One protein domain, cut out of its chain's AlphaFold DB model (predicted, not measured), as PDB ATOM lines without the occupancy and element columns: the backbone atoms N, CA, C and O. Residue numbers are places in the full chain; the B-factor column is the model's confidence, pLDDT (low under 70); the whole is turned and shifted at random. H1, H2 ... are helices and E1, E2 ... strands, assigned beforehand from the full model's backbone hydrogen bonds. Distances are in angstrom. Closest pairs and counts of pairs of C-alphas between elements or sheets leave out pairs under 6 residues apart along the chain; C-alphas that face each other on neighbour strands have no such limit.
ATOM      1  N   ASP A   2      41.622 -30.036 -19.463       72.31
ATOM      2  CA  ASP A   2      40.852 -28.853 -19.086       72.31
ATOM      3  C   ASP A   2      40.331 -29.047 -17.661       72.31
ATOM      4  O   ASP A   2      39.769 -30.094 -17.336       72.31
ATOM      5  N   LYS A   3      40.599 -28.076 -16.784       74.44
ATOM      6  CA  LYS A   3      40.063 -28.094 -15.425       74.44
ATOM      7  C   LYS A   3      38.579 -27.763 -15.492       74.44
ATOM      8  O   LYS A   3      38.196 -26.784 -16.131       74.44
ATOM      9  N   LEU A   4      37.761 -28.565 -14.819       86.00
ATOM     10  CA  LEU A   4      36.348 -28.265 -14.637       86.00
ATOM     11  C   LEU A   4      36.231 -26.999 -13.764       86.00
ATOM     12  O   LEU A   4      36.940 -26.885 -12.761       86.00
ATOM     13  N   ARG A   5      35.340 -26.069 -14.124       93.12
ATOM     14  CA  ARG A   5      35.107 -24.810 -13.391       93.12
ATOM     15  C   ARG A   5      33.633 -24.578 -13.128       93.12
ATOM     16  O   ARG A   5      32.795 -24.988 -13.930       93.12
ATOM     17  N   CYS A   6      33.327 -23.898 -12.026       93.31
ATOM     18  CA  CYS A   6      31.971 -23.446 -11.742       93.31
ATOM     19  C   CYS A   6      31.532 -22.416 -12.792       93.31
ATOM     20  O   CYS A   6      32.202 -21.402 -12.975       93.31
ATOM     21  N   ALA A   7      30.395 -22.633 -13.449       92.44
ATOM     22  CA  ALA A   7      29.889 -21.746 -14.494       92.44
ATOM     23  C   ALA A   7      29.578 -20.328 -13.979       92.44
ATOM     24  O   ALA A   7      29.783 -19.352 -14.697       92.44
ATOM     25  N   TYR A   8      29.159 -20.198 -12.714       93.06
ATOM     26  CA  TYR A   8      28.820 -18.906 -12.109       93.06
ATOM     27  C   TYR A   8      30.033 -18.183 -11.497       93.06
ATOM     28  O   TYR A   8      30.381 -17.093 -11.937       93.06
ATOM     29  N   CYS A   9      30.713 -18.777 -10.503       93.56
ATOM     30  CA  CYS A   9      31.824 -18.107  -9.803       93.56
ATOM     31  C   CYS A   9      33.200 -18.286 -10.467       93.56
ATOM     32  O   CYS A   9      34.148 -17.626 -10.057       93.56
ATOM     33  N   GLN A  10      33.313 -19.147 -11.487       93.50
ATOM     34  CA  GLN A  10      34.547 -19.431 -12.239       93.50
ATOM     35  C   GLN A  10      35.687 -20.086 -11.435       93.50
ATOM     36  O   GLN A  10      36.787 -20.252 -11.969       93.50
ATOM     37  N   ASP A  11      35.425 -20.527 -10.201       93.06
ATOM     38  CA  ASP A  11      36.397 -21.275  -9.398       93.06
ATOM     39  C   ASP A  11      36.671 -22.669  -9.986       93.06
ATOM     40  O   ASP A  11      35.766 -23.344 -10.492       93.06
ATOM     41  N   ASP A  12      37.933 -23.100  -9.898       92.25
ATOM     42  CA  ASP A  12      38.371 -24.449 -10.267       92.25
ATOM     43  C   ASP A  12      37.791 -25.480  -9.276       92.25
ATOM     44  O   ASP A  12      37.812 -25.271  -8.062       92.25
ATOM     45  N   PHE A  13      37.325 -26.628  -9.777       89.31
ATOM     46  CA  PHE A  13      36.988 -27.760  -8.912       89.31
ATOM     47  C   PHE A  13      38.245 -28.527  -8.488       89.31
ATOM     48  O   PHE A  13      39.141 -28.778  -9.297       89.31
ATOM     49  N   GLU A  14      38.280 -28.940  -7.224       87.00
ATOM     50  CA  GLU A  14      39.270 -29.871  -6.689       87.00
ATOM     51  C   GLU A  14      38.764 -31.315  -6.819       87.00
ATOM     52  O   GLU A  14      37.556 -31.572  -6.883       87.00
ATOM     53  N   ASP A  15      39.694 -32.270  -6.870       80.25
ATOM     54  CA  ASP A  15      39.365 -33.694  -6.925       80.25
ATOM     55  C   ASP A  15      38.538 -34.106  -5.697       80.25
ATOM     56  O   ASP A  15      38.984 -33.989  -4.556       80.25
ATOM     57  N   GLY A  16      37.330 -34.623  -5.941       81.31
ATOM     58  CA  GLY A  16      36.396 -35.051  -4.894       81.31
ATOM     59  C   GLY A  16      35.336 -34.018  -4.504       81.31
ATOM     60  O   GLY A  16      34.496 -34.332  -3.663       81.31
ATOM     61  N   ASN A  17      35.324 -32.832  -5.121       83.12
ATOM     62  CA  ASN A  17      34.254 -31.861  -4.900       83.12
ATOM     63  C   ASN A  17      32.905 -32.388  -5.408       83.12
ATOM     64  O   ASN A  17      32.788 -32.877  -6.535       83.12
ATOM     65  N   GLU A  18      31.866 -32.237  -4.588       87.75
ATOM     66  CA  GLU A  18      30.489 -32.431  -5.030       87.75
ATOM     67  C   GLU A  18      30.104 -31.292  -5.980       87.75
ATOM     68  O   GLU A  18      30.244 -30.113  -5.651       87.75
ATOM     69  N   VAL A  19      29.630 -31.649  -7.172       91.62
ATOM     70  CA  VAL A  19      29.205 -30.688  -8.193       91.62
ATOM     71  C   VAL A  19      27.728 -30.854  -8.488       91.62
ATOM     72  O   VAL A  19      27.197 -31.964  -8.531       91.62
ATOM     73  N   ILE A  20      27.062 -29.734  -8.732       93.12
ATOM     74  CA  ILE A  20      25.687 -29.709  -9.222       93.12
ATOM     75  C   ILE A  20      25.750 -29.504 -10.733       93.12
ATOM     76  O   ILE A  20      26.443 -28.605 -11.199       93.12
ATOM     77  N   VAL A  21      25.038 -30.333 -11.496       93.31
ATOM     78  CA  VAL A  21      24.996 -30.254 -12.964       93.31
ATOM     79  C   VAL A  21      23.622 -29.763 -13.408       93.31
ATOM     80  O   VAL A  21      22.610 -30.356 -13.032       93.31
ATOM     81  N   HIS A  22      23.578 -28.702 -14.214       89.75
ATOM     82  CA  HIS A  22      22.346 -28.140 -14.777       89.75
ATOM     83  C   HIS A  22      22.591 -27.675 -16.215       89.75
ATOM     84  O   HIS A  22      23.587 -27.015 -16.462       89.75
ATOM     85  N   GLU A  23      21.729 -28.060 -17.163       87.31
ATOM     86  CA  GLU A  23      21.802 -27.648 -18.583       87.31
ATOM     87  C   GLU A  23      23.182 -27.790 -19.267       87.31
ATOM     88  O   GLU A  23      23.498 -27.071 -20.209       87.31
ATOM     89  N   HIS A  24      23.965 -28.801 -18.866       87.88
ATOM     90  CA  HIS A  24      25.352 -29.069 -19.305       87.88
ATOM     91  C   HIS A  24      26.435 -28.173 -18.681       87.88
ATOM     92  O   HIS A  24      27.595 -28.242 -19.081       87.88
ATOM     93  N   GLU A  25      26.083 -27.403 -17.660       91.56
ATOM     94  CA  GLU A  25      26.999 -26.603 -16.854       91.56
ATOM     95  C   GLU A  25      27.175 -27.174 -15.442       91.56
ATOM     96  O   GLU A  25      26.346 -27.943 -14.943       91.56
ATOM     97  N   TYR A  26      28.279 -26.794 -14.792       93.31
ATOM     98  CA  TYR A  26      28.697 -27.303 -13.485       93.31
ATOM     99  C   TYR A  26      28.735 -26.180 -12.452       93.31
ATOM    100  O   TYR A  26      29.249 -25.098 -12.723       93.31
ATOM    101  N   TYR A  27      28.252 -26.452 -11.241       93.94
ATOM    102  CA  TYR A  27      28.119 -25.470 -10.166       93.94
ATOM    103  C   TYR A  27      28.679 -26.019  -8.853       93.94
ATOM    104  O   TYR A  27      28.434 -27.174  -8.503       93.94
ATOM    105  N   CYS A  28      29.416 -25.189  -8.109       93.62
ATOM    106  CA  CYS A  28      30.069 -25.593  -6.856       93.62
ATOM    107  C   CYS A  28      29.148 -25.652  -5.641       93.62
ATOM    108  O   CYS A  28      29.489 -26.275  -4.644       93.62
ATOM    109  N   ASN A  29      27.984 -25.012  -5.707       92.31
ATOM    110  CA  ASN A  29      26.958 -25.090  -4.680       92.31
ATOM    111  C   ASN A  29      25.620 -24.579  -5.226       92.31
ATOM    112  O   ASN A  29      25.531 -24.003  -6.316       92.31
ATOM    113  N   THR A  30      24.563 -24.782  -4.442       91.88
ATOM    114  CA  THR A  30      23.205 -24.349  -4.785       91.88
ATOM    115  C   THR A  30      23.074 -22.830  -4.898       91.88
ATOM    116  O   THR A  30      22.218 -22.371  -5.644       91.88
ATOM    117  N   GLN A  31      23.920 -22.043  -4.219       92.88
ATOM    118  CA  GLN A  31      23.904 -20.579  -4.326       92.88
ATOM    119  C   GLN A  31      24.394 -20.112  -5.699       92.88
ATOM    120  O   GLN A  31      23.802 -19.211  -6.279       92.88
ATOM    121  N   CYS A  32      25.430 -20.752  -6.246       93.19
ATOM    122  CA  CYS A  32      25.946 -20.459  -7.581       93.19
ATOM    123  C   CYS A  32      24.946 -20.837  -8.676       93.19
ATOM    124  O   CYS A  32      24.746 -20.060  -9.606       93.19
ATOM    125  N   LEU A  33      24.279 -21.989  -8.542       93.06
ATOM    126  CA  LEU A  33      23.191 -22.354  -9.450       93.06
ATOM    127  C   LEU A  33      22.028 -21.358  -9.346       93.06
ATOM    128  O   LEU A  33      21.535 -20.890 -10.363       93.06
ATOM    129  N   ALA A  34      21.606 -20.994  -8.130       90.69
ATOM    130  CA  ALA A  34      20.528 -20.028  -7.936       90.69
ATOM    131  C   ALA A  34      20.877 -18.642  -8.502       90.69
ATOM    132  O   ALA A  34      20.022 -18.031  -9.129       90.69
ATOM    133  N   GLY A  35      22.113 -18.166  -8.321       91.12
ATOM    134  CA  GLY A  35      22.591 -16.910  -8.904       91.12
ATOM    135  C   GLY A  35      22.535 -16.937 -10.427       91.12
ATOM    136  O   GLY A  35      21.911 -16.070 -11.026       91.12
ATOM    137  N   HIS A  36      23.070 -17.993 -11.045       89.69
ATOM    138  CA  HIS A  36      22.987 -18.169 -12.492       89.69
ATOM    139  C   HIS A  36      21.541 -18.213 -12.990       89.69
ATOM    140  O   HIS A  36      21.221 -17.550 -13.971       89.69
ATOM    141  N   LEU A  37      20.661 -18.963 -12.320       88.06
ATOM    142  CA  LEU A  37      19.248 -19.019 -12.681       88.06
ATOM    143  C   LEU A  37      18.578 -17.656 -12.532       88.06
ATOM    144  O   LEU A  37      17.784 -17.321 -13.389       88.06
ATOM    145  N   LEU A  38      18.904 -16.873 -11.502       86.00
ATOM    146  CA  LEU A  38      18.345 -15.535 -11.288       86.00
ATOM    147  C   LEU A  38      18.856 -14.490 -12.287       86.00
ATOM    148  O   LEU A  38      18.118 -13.554 -12.568       86.00
ATOM    149  N   ASP A  39      20.084 -14.632 -12.793       81.50
ATOM    150  CA  ASP A  39      20.644 -13.777 -13.850       81.50
ATOM    151  C   ASP A  39      20.158 -14.191 -15.253       81.50
ATOM    152  O   ASP A  39      19.933 -13.331 -16.102       81.50
ATOM    153  N   ASN A  40      19.995 -15.498 -15.515       71.12
ATOM    154  CA  ASN A  40      19.541 -16.030 -16.814       71.12
ATOM    155  C   ASN A  40      18.025 -16.088 -16.950       71.12
ATOM    156  O   ASN A  40      17.500 -15.984 -18.059       71.12
ATOM    157  N   THR A  41      17.294 -16.189 -15.841       62.41
ATOM    158  CA  THR A  41      15.995 -15.545 -15.803       62.41
ATOM    159  C   THR A  41      16.317 -14.070 -15.893       62.41
ATOM    160  O   THR A  41      16.530 -13.423 -14.875       62.41
ATOM    161  N   GLU A  42      16.333 -13.512 -17.105       53.41
ATOM    162  CA  GLU A  42      15.782 -12.179 -17.265       53.41
ATOM    163  C   GLU A  42      14.578 -12.149 -16.333       53.41
ATOM    164  O   GLU A  42      13.596 -12.875 -16.520       53.41
ATOM    165  N   TYR A  43      14.731 -11.413 -15.239       48.94
ATOM    166  CA  TYR A  43      13.627 -10.886 -14.495       48.94
ATOM    167  C   TYR A  43      12.775 -10.292 -15.606       48.94
ATOM    168  O   TYR A  43      13.135  -9.251 -16.155       48.94
ATOM    169  N   GLU A  44      11.727 -10.999 -16.046       48.78
ATOM    170  CA  GLU A  44      10.701 -10.365 -16.837       48.78
ATOM    171  C   GLU A  44      10.364  -9.163 -15.964       48.78
ATOM    172  O   GLU A  44       9.746  -9.297 -14.906       48.78
ATOM    173  N   GLU A  45      10.770  -7.972 -16.394       46.59
ATOM    174  CA  GLU A  45      10.335  -6.691 -15.856       46.59
ATOM    175  C   GLU A  45       8.815  -6.511 -16.074       46.59
ATOM    176  O   GLU A  45       8.282  -5.412 -16.130       46.59
ATOM    177  N   LYS A  46       8.057  -7.606 -16.132       45.88
ATOM    178  CA  LYS A  46       6.774  -7.753 -15.469       45.88
ATOM    179  C   LYS A  46       6.985  -8.165 -14.006       45.88
ATOM    180  O   LYS A  46       6.281  -9.031 -13.487       45.88
ATOM    181  N   ILE A  47       7.814  -7.417 -13.270       44.47
ATOM    182  CA  ILE A  47       7.341  -7.000 -11.951       44.47
ATOM    183  C   ILE A  47       6.086  -6.205 -12.256       44.47
ATOM    184  O   ILE A  47       6.136  -5.028 -12.612       44.47
ATOM    185  N   ILE A  48       4.969  -6.930 -12.215       50.56
ATOM    186  CA  ILE A  48       3.649  -6.477 -11.816       50.56
ATOM    187  C   ILE A  48       3.824  -5.098 -11.210       50.56
ATOM    188  O   ILE A  48       4.392  -4.988 -10.120       50.56
ATOM    189  N   LYS A  49       3.423  -4.061 -11.960       42.00
ATOM    190  CA  LYS A  49       3.249  -2.712 -11.430       42.00
ATOM    191  C   LYS A  49       2.765  -2.888 -10.000       42.00
ATOM    192  O   LYS A  49       1.666  -3.398  -9.791       42.00
ATOM    193  N   LYS A  50       3.603  -2.531  -9.025       44.19
ATOM    194  CA  LYS A  50       3.200  -2.364  -7.632       44.19
ATOM    195  C   LYS A  50       2.258  -1.153  -7.569       44.19
ATOM    196  O   LYS A  50       2.538  -0.182  -6.882       44.19
ATOM    197  N   GLU A  51       1.143  -1.195  -8.295       40.91
ATOM    198  CA  GLU A  51      -0.091  -0.603  -7.814       40.91
ATOM    199  C   GLU A  51      -0.538  -1.530  -6.690       40.91
ATOM    200  O   GLU A  51      -1.246  -2.517  -6.877       40.91
ATOM    201  N   TRP A  52      -0.032  -1.238  -5.496       45.19
ATOM    202  CA  TRP A  52      -0.761  -1.593  -4.299       45.19
ATOM    203  C   TRP A  52      -2.105  -0.881  -4.425       45.19
ATOM    204  O   TRP A  52      -2.190   0.322  -4.190       45.19
ATOM    205  N   ILE A  53      -3.146  -1.608  -4.830       54.84
ATOM    206  CA  ILE A  53      -4.513  -1.206  -4.522       54.84
ATOM    207  C   ILE A  53      -4.602  -1.313  -3.000       54.84
ATOM    208  O   ILE A  53      -4.927  -2.359  -2.440       54.84
ATOM    209  N   VAL A  54      -4.221  -0.236  -2.319       50.34
ATOM    210  CA  VAL A  54      -4.716   0.025  -0.979       50.34
ATOM    211  C   VAL A  54      -6.204   0.250  -1.194       50.34
ATOM    212  O   VAL A  54      -6.610   1.265  -1.755       50.34
ATOM    213  N   TYR A  55      -7.021  -0.736  -0.831       49.38
ATOM    214  CA  TYR A  55      -8.403  -0.436  -0.508       49.38
ATOM    215  C   TYR A  55      -8.333   0.508   0.688       49.38
ATOM    216  O   TYR A  55      -8.083   0.079   1.814       49.38
TER     217      TYR A  55
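This is residues 2 to 55 of the 62 residues of an uncharacterized protein of Halolactibacillus miurensis (UniProt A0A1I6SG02). With little regular structure, this is a small head with a long tail: looped residues 2 to 19, the short hairpin E1 and E2 and one helix, H1, make the head, and residues 40 to 55 stick out and make the length. The 54 printed residues hold E1, E2, H1 in that order, 17 residues in named elements, mixed class, with an antiparallel sheet E1 - E2. The whole is extended, radius of gyration of the C-alphas 16.8 A, spanning 58 by 17 by 16 A.

Find C-alpha 20 at (25.687, -29.709, -9.222), where E1, residues 20 to 22, begins. E2 is residues 25 to 27. H1, residues 30 to 40, runs 15.1 A to C-alpha 40 at (19.541, -16.030, -16.814).

In the hairpin, look for N 20 and O 27, 2.9 A apart, within hydrogen-bond range. The closest C-alphas of E2 and H1, Tyr 27 and Leu 33, are 5.9 A apart. In H1 every O i to N i+4 pair is within hydrogen-bond range.

The C-alphas farthest apart, Asp 2 and Tyr 55, span 59.8 A. The printed part has no cut; both links are tight. Residues 41 to 55 have pLDDT under 70.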